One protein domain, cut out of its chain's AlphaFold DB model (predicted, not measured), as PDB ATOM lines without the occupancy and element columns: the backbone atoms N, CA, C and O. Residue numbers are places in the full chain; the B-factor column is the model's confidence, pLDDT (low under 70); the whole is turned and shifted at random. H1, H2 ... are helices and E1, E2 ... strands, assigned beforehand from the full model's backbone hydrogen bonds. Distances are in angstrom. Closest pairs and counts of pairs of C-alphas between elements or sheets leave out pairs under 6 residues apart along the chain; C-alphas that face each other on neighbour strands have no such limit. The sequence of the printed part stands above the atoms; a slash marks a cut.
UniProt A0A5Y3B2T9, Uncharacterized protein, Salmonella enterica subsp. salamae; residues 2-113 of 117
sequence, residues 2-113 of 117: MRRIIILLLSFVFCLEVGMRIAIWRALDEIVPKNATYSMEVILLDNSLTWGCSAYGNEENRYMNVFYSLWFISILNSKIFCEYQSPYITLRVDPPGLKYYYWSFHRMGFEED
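What this domain is: This is residues 2 to 113 of the 117 residues of an uncharacterized protein of Salmonella enterica subsp. salamae (UniProt A0A5Y3B2T9). A strongly twisted sheet of five strands has one long helix, H1, over it: residues 23 to 31 of H1 pack on the sheet, mostly by E5, while residues 2 to 11 stick out free as an arm. The shorter helix H2 meets H1 end-on, with its residues 68 to 69 at residues 13 to 20 of H1, stands about perpendicular to it at 90 degrees, and grazes the sheet beside E1. The printed part has 112 residues, with two named helices and five named strands in the order H1 E1 E2 H2 E3 E4 E5; the sheet's order is E2 E1 E3 E4 E5, all antiparallel, and the class is mixed, helices and strands. It is only just compact, close to loose, with a radius of gyration of the C-alphas of 15.8 A and spans of 55 by 37 by 25 A.

Where its parts are: The longest strand is E1, residues 37 to 46, 28.7 A long from C-alpha 37 at (53.338, 94.264, 49.173). E2 is residues 54 to 56, E3 residues 88 to 94 with 20.2 A, E4 residues 99 to 104 with 15.6 A, and E5 residues 109 to 112, ending with C-alpha 112 at (52.748, 78.006, 49.644). H1, residues 2 to 31, begins with C-alpha 2 at (9.078, 80.373, 62.594) and is 43.9 A long. H2, residues 68 to 81, is 19.7 A long.

How they stand to each other: E1 and E3 are antiparallel at 162 degrees, with N 39 and O 92 at 2.9 A, within hydrogen-bond range. E1 is staggered, pairing with E3 over residues 37 to 43 and with E2 over residues 44 to 46, where N 46 and O 54 are 3.0 A apart. E3, E4 and E5 form a meander, each strand the antiparallel neighbour of the one before; N 101 and O 91 are 2.8 A apart, and N 102 and O 111 are 2.9 A apart. The hairpins are E1 and E2, E3 and E4, and E4 and E5. E2 and E5 are the edge strands, and they are apart. H1 is on one face of the sheet, giving two layers, a helix and a sheet; the closest C-alphas of H1 and E5 are those of Ala 27 and Gly 109, 5.5 A apart. H2 only grazes the sheet with residues 70 to 78; its closest C-alphas with E1 are those of Ser 74 and Leu 45, 7.0 A apart. E2, H2 and E3 form a split strand-helix-strand unit, two strands that run the same way with E1 between them, and its crossover is right-handed. H1, with residues 13 to 20 alone, touches residues 68 to 69 of H2, about perpendicular at 90 degrees; the closest C-alphas, of Glu 17 and Tyr 68, are 5.6 A apart. In H1 every O i to N i+4 pair is within hydrogen-bond range; in H2, 9 of 10 are.

The domain as a whole: The C-alphas farthest apart are those of Met 2 and Pro 96, at 55.6 A. Without residues 2 to 11, which stand free, the body spans 44 by 31 by 25 A. The printed part has no cut, and the link from E2 to H2, 11 residues, is long. The mean pLDDT of the printed part is 76.6; it is under 70 in residues 45 to 62, 77 to 87 and 95 to 97.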
ATOM      1  N   MET A   2       8.339  79.977  63.812       78.19
ATOM      2  CA  MET A   2       9.078  80.373  62.594       78.19
ATOM      3  C   MET A   2      10.064  81.557  62.743       78.19
ATOM      4  O   MET A   2      11.221  81.426  62.362       78.19
ATOM      5  N   ARG A   3       9.674  82.670  63.397       82.25
ATOM      6  CA  ARG A   3      10.581  83.816  63.652       82.25
ATOM      7  C   ARG A   3      11.867  83.441  64.410       82.25
ATOM      8  O   ARG A   3      12.914  83.994  64.107       82.25
ATOM      9  N   ARG A   4      11.816  82.499  65.366       88.06
ATOM     10  CA  ARG A   4      13.012  82.054  66.113       88.06
ATOM     11  C   ARG A   4      13.972  81.260  65.222       88.06
ATOM     12  O   ARG A   4      15.175  81.435  65.340       88.06
ATOM     13  N   ILE A   5      13.440  80.446  64.307       92.00
ATOM     14  CA  ILE A   5      14.232  79.662  63.345       92.00
ATOM     15  C   ILE A   5      14.969  80.599  62.379       92.00
ATOM     16  O   ILE A   5      16.161  80.429  62.154       92.00
ATOM     17  N   ILE A   6      14.287  81.636  61.876       92.75
ATOM     18  CA  ILE A   6      14.894  82.653  61.001       92.75
ATOM     19  C   ILE A   6      16.026  83.399  61.723       92.75
ATOM     20  O   ILE A   6      17.104  83.550  61.161       92.75
ATOM     21  N   ILE A   7      15.819  83.818  62.979       93.69
ATOM     22  CA  ILE A   7      16.863  84.489  63.775       93.69
ATOM     23  C   ILE A   7      18.080  83.572  63.979       93.69
ATOM     24  O   ILE A   7      19.209  84.025  63.813       93.69
ATOM     25  N   LEU A   8      17.865  82.285  64.279       93.62
ATOM     26  CA  LEU A   8      18.952  81.312  64.419       93.62
ATOM     27  C   LEU A   8      19.742  81.152  63.111       93.62
ATOM     28  O   LEU A   8      20.966  81.264  63.135       93.62
ATOM     29  N   LEU A   9      19.061  80.981  61.973       91.94
ATOM     30  CA  LEU A   9      19.698  80.888  60.653       91.94
ATOM     31  C   LEU A   9      20.507  82.145  60.305       91.94
ATOM     32  O   LEU A   9      21.658  82.029  59.893       91.94
ATOM     33  N   LEU A  10      19.948  83.338  60.525       92.31
ATOM     34  CA  LEU A  10      20.655  84.602  60.290       92.31
ATOM     35  C   LEU A  10      21.879  84.748  61.201       92.31
ATOM     36  O   LEU A  10      22.936  85.160  60.729       92.31
ATOM     37  N   SER A  11      21.773  84.363  62.477       93.62
ATOM     38  CA  SER A  11      22.913  84.388  63.402       93.62
ATOM     39  C   SER A  11      24.019  83.408  62.990       93.62
ATOM     40  O   SER A  11      25.193  83.756  63.047       93.62
ATOM     41  N   PHE A  12      23.656  82.223  62.488       92.75
ATOM     42  CA  PHE A  12      24.605  81.236  61.980       92.75
ATOM     43  C   PHE A  12      25.331  81.727  60.718       92.75
ATOM     44  O   PHE A  12      26.558  81.670  60.662       92.75
ATOM     45  N   VAL A  13      24.596  82.280  59.743       92.69
ATOM     46  CA  VAL A  13      25.188  82.901  58.544       92.69
ATOM     47  C   VAL A  13      26.125  84.042  58.941       92.69
ATOM     48  O   VAL A  13      27.260  84.080  58.479       92.69
ATOM     49  N   PHE A  14      25.709  84.921  59.857       93.50
ATOM     50  CA  PHE A  14      26.547  86.015  60.347       93.50
ATOM     51  C   PHE A  14      27.847  85.518  61.004       93.50
ATOM     52  O   PHE A  14      28.920  86.048  60.714       93.50
ATOM     53  N   CYS A  15      27.781  84.467  61.829       94.00
ATOM     54  CA  CYS A  15      28.966  83.844  62.422       94.00
ATOM     55  C   CYS A  15      29.930  83.272  61.369       94.00
ATOM     56  O   CYS A  15      31.140  83.425  61.527       94.00
ATOM     57  N   LEU A  16      29.422  82.656  60.292       90.50
ATOM     58  CA  LEU A  16      30.258  82.184  59.181       90.50
ATOM     59  C   LEU A  16      30.932  83.346  58.442       90.50
ATOM     60  O   LEU A  16      32.143  83.313  58.233       90.50
ATOM     61  N   GLU A  17      30.173  84.387  58.087       92.00
ATOM     62  CA  GLU A  17      30.701  85.561  57.381       92.00
ATOM     63  C   GLU A  17      31.800  86.264  58.194       92.00
ATOM     64  O   GLU A  17      32.886  86.528  57.678       92.00
ATOM     65  N   VAL A  18      31.551  86.537  59.479       92.38
ATOM     66  CA  VAL A  18      32.520  87.208  60.363       92.38
ATOM     67  C   VAL A  18      33.719  86.308  60.664       92.38
ATOM     68  O   VAL A  18      34.860  86.768  60.585       92.38
ATOM     69  N   GLY A  19      33.484  85.028  60.967       91.75
ATOM     70  CA  GLY A  19      34.542  84.066  61.278       91.75
ATOM     71  C   GLY A  19      35.545  83.910  60.137       91.75
ATOM     72  O   GLY A  19      36.751  83.954  60.375       91.75
ATOM     73  N   MET A  20      35.065  83.827  58.892       90.38
ATOM     74  CA  MET A  20      35.931  83.728  57.714       90.38
ATOM     75  C   MET A  20      36.753  84.997  57.463       90.38
ATOM     76  O   MET A  20      37.944  84.885  57.169       90.38
ATOM     77  N   ARG A  21      36.181  86.201  57.647       90.12
ATOM     78  CA  ARG A  21      36.952  87.461  57.538       90.12
ATOM     79  C   ARG A  21      38.080  87.518  58.557       90.12
ATOM     80  O   ARG A  21      39.196  87.883  58.200       90.12
ATOM     81  N   ILE A  22      37.801  87.132  59.803       91.00
ATOM     82  CA  ILE A  22      38.801  87.115  60.877       91.00
ATOM     83  C   ILE A  22      39.881  86.063  60.598       91.00
ATOM     84  O   ILE A  22      41.060  86.368  60.756       91.00
ATOM     85  N   ALA A  23      39.511  84.860  60.147       90.81
ATOM     86  CA  ALA A  23      40.464  83.798  59.820       90.81
ATOM     87  C   ALA A  23      41.416  84.200  58.679       90.81
ATOM     88  O   ALA A  23      42.631  84.074  58.821       90.81
ATOM     89  N   ILE A  24      40.883  84.749  57.581       89.50
ATOM     90  CA  ILE A  24      41.693  85.212  56.444       89.50
ATOM     91  C   ILE A  24      42.581  86.395  56.846       89.50
ATOM     92  O   ILE A  24      43.757  86.421  56.490       89.50
ATOM     93  N   TRP A  25      42.061  87.342  57.634       89.56
ATOM     94  CA  TRP A  25      42.850  88.467  58.142       89.56
ATOM     95  C   TRP A  25      44.005  88.018  59.053       89.56
ATOM     96  O   TRP A  25      45.120  88.514  58.907       89.56
ATOM     97  N   ARG A  26      43.772  87.044  59.943       90.62
ATOM     98  CA  ARG A  26      44.819  86.462  60.798       90.62
ATOM     99  C   ARG A  26      45.889  85.738  59.989       90.62
ATOM    100  O   ARG A  26      47.068  86.017  60.172       90.62
ATOM    101  N   ALA A  27      45.487  84.884  59.051       90.25
ATOM    102  CA  ALA A  27      46.425  84.170  58.188       90.25
ATOM    103  C   ALA A  27      47.247  85.117  57.289       90.25
ATOM    104  O   ALA A  27      48.386  84.803  56.952       90.25
ATOM    105  N   LEU A  28      46.698  86.281  56.913       87.94
ATOM    106  CA  LEU A  28      47.456  87.334  56.231       87.94
ATOM    107  C   LEU A  28      48.525  87.957  57.133       87.94
ATOM    108  O   LEU A  28      49.669  88.054  56.705       87.94
ATOM    109  N   ASP A  29      48.168  88.352  58.357       87.25
ATOM    110  CA  ASP A  29      49.089  88.971  59.330       87.25
ATOM    111  C   ASP A  29      50.239  88.023  59.740       87.25
ATOM    112  O   ASP A  29      51.344  88.467  60.044       87.25
ATOM    113  N   GLU A  30      50.007  86.707  59.686       88.06
ATOM    114  CA  GLU A  30      51.020  85.673  59.937       88.06
ATOM    115  C   GLU A  30      51.993  85.447  58.762       88.06
ATOM    116  O   GLU A  30      53.154  85.101  58.988       88.06
ATOM    117  N   ILE A  31      51.537  85.604  57.512       86.31
ATOM    118  CA  ILE A  31      52.282  85.175  56.309       86.31
ATOM    119  C   ILE A  31      52.862  86.346  55.511       86.31
ATOM    120  O   ILE A  31      53.918  86.193  54.894       86.31
ATOM    121  N   VAL A  32      52.213  87.513  55.524       85.62
ATOM    122  CA  VAL A  32      52.679  88.720  54.832       85.62
ATOM    123  C   VAL A  32      53.633  89.499  55.749       85.62
ATOM    124  O   VAL A  32      53.208  90.001  56.790       85.62
ATOM    125  N   PRO A  33      54.921  89.670  55.390       83.75
ATOM    126  CA  PRO A  33      55.827  90.519  56.159       83.75
ATOM    127  C   PRO A  33      55.317  91.965  56.232       83.75
ATOM    128  O   PRO A  33      54.842  92.505  55.240       83.75
ATOM    129  N   LYS A  34      55.511  92.644  57.370       80.50
ATOM    130  CA  LYS A  34      55.002  94.016  57.613       80.50
ATOM    131  C   LYS A  34      55.406  95.075  56.573       80.50
ATOM    132  O   LYS A  34      54.730  96.090  56.460       80.50
ATOM    133  N   ASN A  35      56.492  94.834  55.835       80.69
ATOM    134  CA  ASN A  35      57.022  95.723  54.796       80.69
ATOM    135  C   ASN A  35      56.888  95.129  53.374       80.69
ATOM    136  O   ASN A  35      57.543  95.612  52.454       80.69
ATOM    137  N   ALA A  36      56.109  94.058  53.198       80.56
ATOM    138  CA  ALA A  36      55.848  93.441  51.902       80.56
ATOM    139  C   ALA A  36      54.567  93.997  51.272       80.56
ATOM    140  O   ALA A  36      53.586  94.294  51.959       80.56
ATOM    141  N   THR A  37      54.561  94.095  49.948       82.50
ATOM    142  CA  THR A  37      53.338  94.264  49.173       82.50
ATOM    143  C   THR A  37      52.721  92.895  48.907       82.50
ATOM    144  O   THR A  37      53.408  91.885  48.739       82.50
ATOM    145  N   TYR A  38      51.394  92.842  48.869       82.19
ATOM    146  CA  TYR A  38      50.686  91.638  48.468       82.19
ATOM    147  C   TYR A  38      49.509  91.978  47.562       82.19
ATOM    148  O   TYR A  38      48.902  93.042  47.684       82.19
ATOM    149  N   SER A  39      49.192  91.052  46.664       80.75
ATOM    150  CA  SER A  39      47.932  91.032  45.929       80.75
ATOM    151  C   SER A  39      47.163  89.780  46.327       80.75
ATOM    152  O   SER A  39      47.754  88.717  46.518       80.75
ATOM    153  N   MET A  40      45.852  89.914  46.487       80.31
ATOM    154  CA  MET A  40      44.953  88.808  46.785       80.31
ATOM    155  C   MET A  40      43.811  88.830  45.790       80.31
ATOM    156  O   MET A  40      43.132  89.845  45.652       80.31
ATOM    157  N   GLU A  41      43.559  87.681  45.185       79.88
ATOM    158  CA  GLU A  41      42.467  87.476  44.252       79.88
ATOM    159  C   GLU A  41      41.576  86.354  44.787       79.88
ATOM    160  O   GLU A  41      42.052  85.270  45.138       79.88
ATOM    161  N   VAL A  42      40.271  86.615  44.883       76.75
ATOM    162  CA  VAL A  42      39.291  85.565  45.164       76.75
ATOM    163  C   VAL A  42      38.636  85.149  43.858       76.75
ATOM    164  O   VAL A  42      37.896  85.913  43.232       76.75
ATOM    165  N   ILE A  43      38.914  83.908  43.474       75.94
ATOM    166  CA  ILE A  43      38.397  83.273  42.273       75.94
ATOM    167  C   ILE A  43      37.104  82.555  42.649       75.94
ATOM    168  O   ILE A  43      37.087  81.609  43.445       75.94
ATOM    169  N   LEU A  44      36.002  83.041  42.086       72.25
ATOM    170  CA  LEU A  44      34.665  82.490  42.276       72.25
ATOM    171  C   LEU A  44      34.278  81.646  41.060       72.25
ATOM    172  O   LEU A  44      34.667  81.947  39.934       72.25
ATOM    173  N   LEU A  45      33.496  80.593  41.290       67.50
ATOM    174  CA  LEU A  45      32.886  79.814  40.214       67.50
ATOM    175  C   LEU A  45      31.764  80.608  39.561       67.50
ATOM    176  O   LEU A  45      30.878  81.114  40.257       67.50
ATOM    177  N   ASP A  46      31.764  80.635  38.235       62.16
ATOM    178  CA  ASP A  46      30.631  81.112  37.463       62.16
ATOM    179  C   ASP A  46      29.673  79.945  37.184       62.16
ATOM    180  O   ASP A  46      29.788  79.206  36.208       62.16
ATOM    181  N   ASN A  47      28.693  79.791  38.073       56.34
ATOM    182  CA  ASN A  47      27.631  78.795  37.934       56.34
ATOM    183  C   ASN A  47      26.514  79.232  36.955       56.34
ATOM    184  O   ASN A  47      25.466  78.585  36.920       56.34
ATOM    185  N   SER A  48      26.671  80.329  36.198       51.59
ATOM    186  CA  SER A  48      25.668  80.760  35.208       51.59
ATOM    187  C   SER A  48      25.697  79.929  33.919       51.59
ATOM    188  O   SER A  48      24.693  79.846  33.208       51.59
ATOM    189  N   LEU A  49      26.824  79.266  33.635       48.53
ATOM    190  CA  LEU A  49      27.016  78.434  32.452       48.53
ATOM    191  C   LEU A  49      26.539  76.998  32.694       48.53
ATOM    192  O   LEU A  49      27.210  76.181  33.317       48.53
ATOM    193  N   THR A  50      25.401  76.647  32.100       46.66
ATOM    194  CA  THR A  50      24.810  75.297  32.167       46.66
ATOM    195  C   THR A  50      25.615  74.202  31.448       46.66
ATOM    196  O   THR A  50      25.258  73.032  31.558       46.66
ATOM    197  N   TRP A  51      26.679  74.561  30.717       45.47
ATOM    198  CA  TRP A  51      27.487  73.655  29.880       45.47
ATOM    199  C   TRP A  51      29.008  73.901  29.981       45.47
ATOM    200  O   TRP A  51      29.757  73.457  29.112       45.47
ATOM    201  N   GLY A  52      29.498  74.615  31.002       49.72
ATOM    202  CA  GLY A  52      30.929  74.921  31.105       49.72
ATOM    203  C   GLY A  52      31.391  75.281  32.513       49.72
ATOM    204  O   GLY A  52      30.762  76.080  33.192       49.72
ATOM    205  N   CYS A  53      32.525  74.711  32.917       57.00
ATOM    206  CA  CYS A  53      33.202  75.034  34.169       57.00
ATOM    207  C   CYS A  53      34.139  76.231  33.951       57.00
ATOM    208  O   CYS A  53      35.251  76.062  33.433       57.00
ATOM    209  N   SER A  54      33.698  77.435  34.317       55.56
ATOM    210  CA  SER A  54      34.544  78.630  34.338       55.56
ATOM    211  C   SER A  54      34.606  79.237  35.739       55.56
ATOM    212  O   SER A  54      33.704  79.098  36.570       55.56
ATOM    213  N   ALA A  55      35.712  79.920  36.003       59.12
ATOM    214  CA  ALA A  55      35.930  80.650  37.234       59.12
ATOM    215  C   ALA A  55      36.427  82.051  36.885       59.12
ATOM    216  O   ALA A  55      37.233  82.207  35.965       59.12
ATOM    217  N   TYR A  56      35.939  83.057  37.607       59.25
ATOM    218  CA  TYR A  56      36.311  84.449  37.388       59.25
ATOM    219  C   TYR A  56      37.032  84.996  38.617       59.25
ATOM    220  O   TYR A  56      36.504  84.995  39.735       59.25
ATOM    221  N   GLY A  57      38.256  85.458  38.387       54.06
ATOM    222  CA  GLY A  57      38.983  86.344  39.278       54.06
ATOM    223  C   GLY A  57      38.882  87.774  38.749       54.06
ATOM    224  O   GLY A  57      38.869  88.005  37.541       54.06
ATOM    225  N   ASN A  58      38.724  88.730  39.657       54.66
ATOM    226  CA  ASN A  58      38.783  90.161  39.372       54.66
ATOM    227  C   ASN A  58      39.650  90.780  40.474       54.66
ATOM    228  O   ASN A  58      39.522  90.394  41.636       54.66
ATOM    229  N   GLU A  59      40.491  91.761  40.149       53.25
ATOM    230  CA  GLU A  59      41.296  92.496  41.136       53.25
ATOM    231  C   GLU A  59      40.419  93.230  42.179       53.25
ATOM    232  O   GLU A  59      40.860  93.529  43.292       53.25
ATOM    233  N   GLU A  60      39.138  93.467  41.864       49.94
ATOM    234  CA  GLU A  60      38.136  93.990  42.805       49.94
ATOM    235  C   GLU A  60      37.566  92.939  43.781       49.94
ATOM    236  O   GLU A  60      36.979  93.315  44.805       49.94
ATOM    237  N   ASN A  61      37.770  91.633  43.536       58.06
ATOM    238  CA  ASN A  61      37.344  90.532  44.415       58.06
ATOM    239  C   ASN A  61      38.255  90.410  45.650       58.06
ATOM    240  O   ASN A  61      38.813  89.355  45.957       58.06
ATOM    241  N   ARG A  62      38.380  91.499  46.411       67.88
ATOM    242  CA  ARG A  62      38.972  91.481  47.751       67.88
ATOM    243  C   ARG A  62      38.138  90.570  48.646       67.88
ATOM    244  O   ARG A  62      36.912  90.651  48.629       67.88
ATOM    245  N   TYR A  63      38.785  89.788  49.511       75.12
ATOM    246  CA  TYR A  63      38.099  88.878  50.442       75.12
ATOM    247  C   TYR A  63      36.981  89.555  51.259       75.12
ATOM    248  O   TYR A  63      35.934  88.959  51.495       75.12
ATOM    249  N   MET A  64      37.148  90.836  51.604       78.62
ATOM    250  CA  MET A  64      36.138  91.669  52.274       78.62
ATOM    251  C   MET A  64      34.784  91.774  51.545       78.62
ATOM    252  O   MET A  64      33.776  91.991  52.211       78.62
ATOM    253  N   ASN A  65      34.740  91.576  50.226       76.69
ATOM    254  CA  ASN A  65      33.525  91.672  49.407       76.69
ATOM    255  C   ASN A  65      32.870  90.300  49.132       76.69
ATOM    256  O   ASN A  65      31.798  90.231  48.538       76.69
ATOM    257  N   VAL A  66      33.500  89.200  49.557       79.50
ATOM    258  CA  VAL A  66      33.015  87.829  49.325       79.50
ATOM    259  C   VAL A  66      31.954  87.461  50.357       79.50
ATOM    260  O   VAL A  66      32.210  87.585  51.552       79.50
ATOM    261  N   PHE A  67      30.804  86.948  49.916       84.88
ATOM    262  CA  PHE A  67      29.828  86.279  50.784       84.88
ATOM    263  C   PHE A  67      30.243  84.819  50.996       84.88
ATOM    264  O   PHE A  67      30.042  83.970  50.125       84.88
ATOM    265  N   TYR A  68      30.844  84.514  52.144       84.06
ATOM    266  CA  TYR A  68      31.413  83.189  52.412       84.06
ATOM    267  C   TYR A  68      30.364  82.086  52.513       84.06
ATOM    268  O   TYR A  68      30.633  80.952  52.138       84.06
ATOM    269  N   SER A  69      29.155  82.407  52.965       85.12
ATOM    270  CA  SER A  69      28.018  81.484  52.957       85.12
ATOM    271  C   SER A  69      27.680  81.005  51.538       85.12
ATOM    272  O   SER A  69      27.547  79.801  51.313       85.12
ATOM    273  N   LEU A  70      27.638  81.918  50.561       81.06
ATOM    274  CA  LEU A  70      27.458  81.581  49.144       81.06
ATOM    275  C   LEU A  70      28.677  80.850  48.563       81.06
ATOM    276  O   LEU A  70      28.506  79.948  47.747       81.06
ATOM    277  N   TRP A  71      29.888  81.183  49.015       79.31
ATOM    278  CA  TRP A  71      31.130  80.502  48.624       79.31
ATOM    279  C   TRP A  71      31.175  79.041  49.104       79.31
ATOM    280  O   TRP A  71      31.531  78.144  48.345       79.31
ATOM    281  N   PHE A  72      30.725  78.760  50.332       79.56
ATOM    282  CA  PHE A  72      30.564  77.387  50.819       79.56
ATOM    283  C   PHE A  72      29.479  76.622  50.053       79.56
ATOM    284  O   PHE A  72      29.681  75.453  49.722       79.56
ATOM    285  N   ILE A  73      28.361  77.270  49.710       78.88
ATOM    286  CA  ILE A  73      27.326  76.661  48.860       78.88
ATOM    287  C   ILE A  73      27.882  76.354  47.461       78.88
ATOM    288  O   ILE A  73      27.625  75.272  46.935       78.88
ATOM    289  N   SER A  74      28.684  77.243  46.864       73.50
ATOM    290  CA  SER A  74      29.278  76.978  45.550       73.50
ATOM    291  C   SER A  74      30.340  75.875  45.590       73.50
ATOM    292  O   SER A  74      30.354  75.075  44.665       73.50
ATOM    293  N   ILE A  75      31.123  75.723  46.667       71.88
ATOM    294  CA  ILE A  75      32.009  74.554  46.884       71.88
ATOM    295  C   ILE A  75      31.216  73.241  46.954       71.88
ATOM    296  O   ILE A  75      31.622  72.234  46.374       71.88
ATOM    297  N   LEU A  76      30.090  73.227  47.675       72.94
ATOM    298  CA  LEU A  76      29.238  72.038  47.780       72.94
ATOM    299  C   LEU A  76      28.617  71.670  46.425       72.94
ATOM    300  O   LEU A  76      28.577  70.493  46.075       72.94
ATOM    301  N   ASN A  77      28.205  72.671  45.644       67.00
ATOM    302  CA  ASN A  77      27.670  72.473  44.298       67.00
ATOM    303  C   ASN A  77      28.758  72.112  43.271       67.00
ATOM    304  O   ASN A  77      28.492  71.338  42.355       67.00
ATOM    305  N   SER A  78      29.989  72.618  43.401       62.66
ATOM    306  CA  SER A  78      31.045  72.370  42.409       62.66
ATOM    307  C   SER A  78      31.509  70.921  42.401       62.66
ATOM    308  O   SER A  78      31.758  70.373  41.332       62.66
ATOM    309  N   LYS A  79      31.473  70.243  43.554       58.12
ATOM    310  CA  LYS A  79      31.653  68.784  43.644       58.12
ATOM    311  C   LYS A  79      30.651  67.970  42.812       58.12
ATOM    312  O   LYS A  79      30.897  66.793  42.586       58.12
ATOM    313  N   ILE A  80      29.532  68.563  42.390       57.72
ATOM    314  CA  ILE A  80      28.483  67.897  41.603       57.72
ATOM    315  C   ILE A  80      28.675  68.132  40.094       57.72
ATOM    316  O   ILE A  80      28.373  67.242  39.305       57.72
ATOM    317  N   PHE A  81      29.184  69.301  39.687       55.34
ATOM    318  CA  PHE A  81      29.274  69.701  38.269       55.34
ATOM    319  C   PHE A  81      30.705  69.807  37.719       55.34
ATOM    320  O   PHE A  81      30.930  69.535  36.544       55.34
ATOM    321  N   CYS A  82      31.669  70.200  38.551       59.69
ATOM    322  CA  CYS A  82      33.028  70.573  38.164       59.69
ATOM    323  C   CYS A  82      34.025  70.118  39.246       59.69
ATOM    324  O   CYS A  82      34.630  70.942  39.926       59.69
ATOM    325  N   GLU A  83      34.196  68.803  39.422       51.97
ATOM    326  CA  GLU A  83      34.929  68.190  40.551       51.97
ATOM    327  C   GLU A  83      36.360  68.739  40.768       51.97
ATOM    328  O   GLU A  83      36.840  68.801  41.899       51.97
ATOM    329  N   TYR A  84      37.013  69.211  39.697       54.88
ATOM    330  CA  TYR A  84      38.366  69.788  39.711       54.88
ATOM    331  C   TYR A  84      38.419  71.327  39.784       54.88
ATOM    332  O   TYR A  84      39.509  71.886  39.885       54.88
ATOM    333  N   GLN A  85      37.278  72.021  39.739       56.09
ATOM    334  CA  GLN A  85      37.190  73.461  39.988       56.09
ATOM    335  C   GLN A  85      36.395  73.703  41.277       56.09
ATOM    336  O   GLN A  85      35.164  73.684  41.304       56.09
ATOM    337  N   SER A  86      37.108  73.960  42.367       58.34
ATOM    338  CA  SER A  86      36.564  74.660  43.531       58.34
ATOM    339  C   SER A  86      36.925  76.146  43.430       58.34
ATOM    340  O   SER A  86      37.932  76.482  42.809       58.34
ATOM    341  N   PRO A  87      36.133  77.060  44.013       65.94
ATOM    342  CA  PRO A  87      36.498  78.462  44.108       65.94
ATOM    343  C   PRO A  87      37.523  78.637  45.243       65.94
ATOM    344  O   PRO A  87      37.442  77.983  46.285       65.94
ATOM    345  N   TYR A  88      38.516  79.498  45.035       74.88
ATOM    346  CA  TYR A  88      39.733  79.560  45.850       74.88
ATOM    347  C   TYR A  88      40.240  80.995  45.994       74.88
ATOM    348  O   TYR A  88      39.839  81.891  45.255       74.88
ATOM    349  N   ILE A  89      41.111  81.218  46.976       81.69
ATOM    350  CA  ILE A  89      41.818  82.491  47.151       81.69
ATOM    351  C   ILE A  89      43.274  82.252  46.792       81.69
ATOM    352  O   ILE A  89      43.882  81.330  47.341       81.69
ATOM    353  N   THR A  90      43.832  83.086  45.923       82.94
ATOM    354  CA  THR A  90      45.276  83.180  45.710       82.94
ATOM    355  C   THR A  90      45.821  84.397  46.449       82.94
ATOM    356  O   THR A  90      45.155  85.425  46.604       82.94
ATOM    357  N   LEU A  91      47.044  84.272  46.948       83.81
ATOM    358  CA  LEU A  91      47.781  85.338  47.609       83.81
ATOM    359  C   LEU A  91      49.189  85.377  47.015       83.81
ATOM    360  O   LEU A  91      49.937  84.404  47.087       83.81
ATOM    361  N   ARG A  92      49.544  86.516  46.433       83.44
ATOM    362  CA  ARG A  92      50.869  86.821  45.899       83.44
ATOM    363  C   ARG A  92      51.569  87.787  46.849       83.44
ATOM    364  O   ARG A  92      50.998  88.830  47.149       83.44
ATOM    365  N   VAL A  93      52.793  87.477  47.273       80.62
ATOM    366  CA  VAL A  93      53.603  88.311  48.183       80.62
ATOM    367  C   VAL A  93      54.969  88.621  47.558       80.62
ATOM    368  O   VAL A  93      55.628  87.716  47.051       80.62
ATOM    369  N   ASP A  94      55.398  89.883  47.635       74.69
ATOM    370  CA  ASP A  94      56.692  90.431  47.193       74.69
ATOM    371  C   ASP A  94      57.138  91.495  48.239       74.69
ATOM    372  O   ASP A  94      56.269  92.238  48.692       74.69
ATOM    373  N   PRO A  95      58.416  91.705  48.642       69.56
ATOM    374  CA  PRO A  95      59.654  90.905  48.541       69.56
ATOM    375  C   PRO A  95      59.845  89.968  49.779       69.56
ATOM    376  O   PRO A  95      58.902  89.813  50.554       69.56
ATOM    377  N   PRO A  96      61.024  89.333  50.051       56.12
ATOM    378  CA  PRO A  96      62.312  89.334  49.329       56.12
ATOM    379  C   PRO A  96      62.384  88.339  48.161       56.12
ATOM    380  O   PRO A  96      63.434  88.182  47.549       56.12
ATOM    381  N   GLY A  97      61.276  87.679  47.844       67.62
ATOM    382  CA  GLY A  97      61.108  86.890  46.634       67.62
ATOM    383  C   GLY A  97      59.624  86.669  46.395       67.62
ATOM    384  O   GLY A  97      58.868  86.568  47.363       67.62
ATOM    385  N   LEU A  98      59.237  86.609  45.125       77.25
ATOM    386  CA  LEU A  98      57.865  86.368  44.700       77.25
ATOM    387  C   LEU A  98      57.388  85.018  45.238       77.25
ATOM    388  O   LEU A  98      57.933  83.973  44.877       77.25
ATOM    389  N   LYS A  99      56.379  85.038  46.109       82.44
ATOM    390  CA  LYS A  99      55.755  83.828  46.647       82.44
ATOM    391  C   LYS A  99      54.277  83.787  46.322       82.44
ATOM    392  O   LYS A  99      53.552  84.760  46.529       82.44
ATOM    393  N   TYR A 100      53.848  82.617  45.873       85.00
ATOM    394  CA  TYR A 100      52.458  82.287  45.618       85.00
ATOM    395  C   TYR A 100      51.930  81.412  46.745       85.00
ATOM    396  O   TYR A 100      52.586  80.461  47.173       85.00
ATOM    397  N   TYR A 101      50.730  81.726  47.201       85.19
ATOM    398  CA  TYR A 101      50.004  80.969  48.200       85.19
ATOM    399  C   TYR A 101      48.557  80.760  47.753       85.19
ATOM    400  O   TYR A 101      48.002  81.573  47.010       85.19
ATOM    401  N   TYR A 102      47.927  79.703  48.253       85.69
ATOM    402  CA  TYR A 102      46.506  79.425  48.062       85.69
ATOM    403  C   TYR A 102      45.820  79.179  49.411       85.69
ATOM    404  O   TYR A 102      46.440  78.674  50.349       85.69
ATOM    405  N   TRP A 103      44.544  79.544  49.537       85.88
ATOM    406  CA  TRP A 103      43.772  79.260  50.750       85.88
ATOM    407  C   TRP A 103      43.398  77.776  50.834       85.88
ATOM    408  O   TRP A 103      42.655  77.252  50.003       85.88
ATOM    409  N   SER A 104      43.884  77.112  51.878       80.38
ATOM    410  CA  SER A 104      43.604  75.716  52.192       80.38
ATOM    411  C   SER A 104      42.440  75.622  53.172       80.38
ATOM    412  O   SER A 104      42.581  75.915  54.358       80.38
ATOM    413  N   PHE A 105      41.283  75.142  52.709       74.94
ATOM    414  CA  PHE A 105      40.144  74.825  53.585       74.94
ATOM    415  C   PHE A 105      40.433  73.690  54.573       74.94
ATOM    416  O   PHE A 105      39.758  73.583  55.591       74.94
ATOM    417  N   HIS A 106      41.425  72.839  54.290       75.88
ATOM    418  CA  HIS A 106      41.815  71.767  55.201       75.88
ATOM    419  C   HIS A 106      42.583  72.303  56.417       75.88
ATOM    420  O   HIS A 106      42.369  71.828  57.529       75.88
ATOM    421  N   ARG A 107      43.445  73.312  56.217       79.12
ATOM    422  CA  ARG A 107      44.210  73.961  57.298       79.12
ATOM    423  C   ARG A 107      43.593  75.257  57.824       79.12
ATOM    424  O   ARG A 107      44.058  75.755  58.841       79.12
ATOM    425  N   MET A 108      42.578  75.795  57.145       83.62
ATOM    426  CA  MET A 108      41.980  77.112  57.409       83.62
ATOM    427  C   MET A 108      43.019  78.249  57.410       83.62
ATOM    428  O   MET A 108      43.021  79.111  58.286       83.62
ATOM    429  N   GLY A 109      43.911  78.235  56.414       86.88
ATOM    430  CA  GLY A 109      45.008  79.193  56.260       86.88
ATOM    431  C   GLY A 109      45.641  79.123  54.868       86.88
ATOM    432  O   GLY A 109      45.251  78.292  54.048       86.88
ATOM    433  N   PHE A 110      46.623  79.982  54.589       87.81
ATOM    434  CA  PHE A 110      47.336  79.975  53.308       87.81
ATOM    435  C   PHE A 110      48.482  78.948  53.287       87.81
ATOM    436  O   PHE A 110      49.287  78.878  54.214       87.81
ATOM    437  N   GLU A 111      48.587  78.181  52.203       87.00
ATOM    438  CA  GLU A 111      49.694  77.254  51.923       87.00
ATOM    439  C   GLU A 111      50.509  77.746  50.712       87.00
ATOM    440  O   GLU A 111      49.936  78.253  49.753       87.00
ATOM    441  N   GLU A 112      51.842  77.613  50.745       85.75
ATOM    442  CA  GLU A 112      52.748  78.006  49.644       85.75
ATOM    443  C   GLU A 112      52.533  77.088  48.423       85.75
ATOM    444  O   GLU A 112      52.730  75.871  48.524       85.75
ATOM    445  N   ASP A 113      52.165  77.643  47.260       80.44
ATOM    446  CA  ASP A 113      52.060  76.867  46.018       80.44
ATOM    447  C   ASP A 113      53.452  76.658  45.413       80.44
ATOM    448  O   ASP A 113      54.019  77.505  44.721       80.44
TER     449      ASP A 113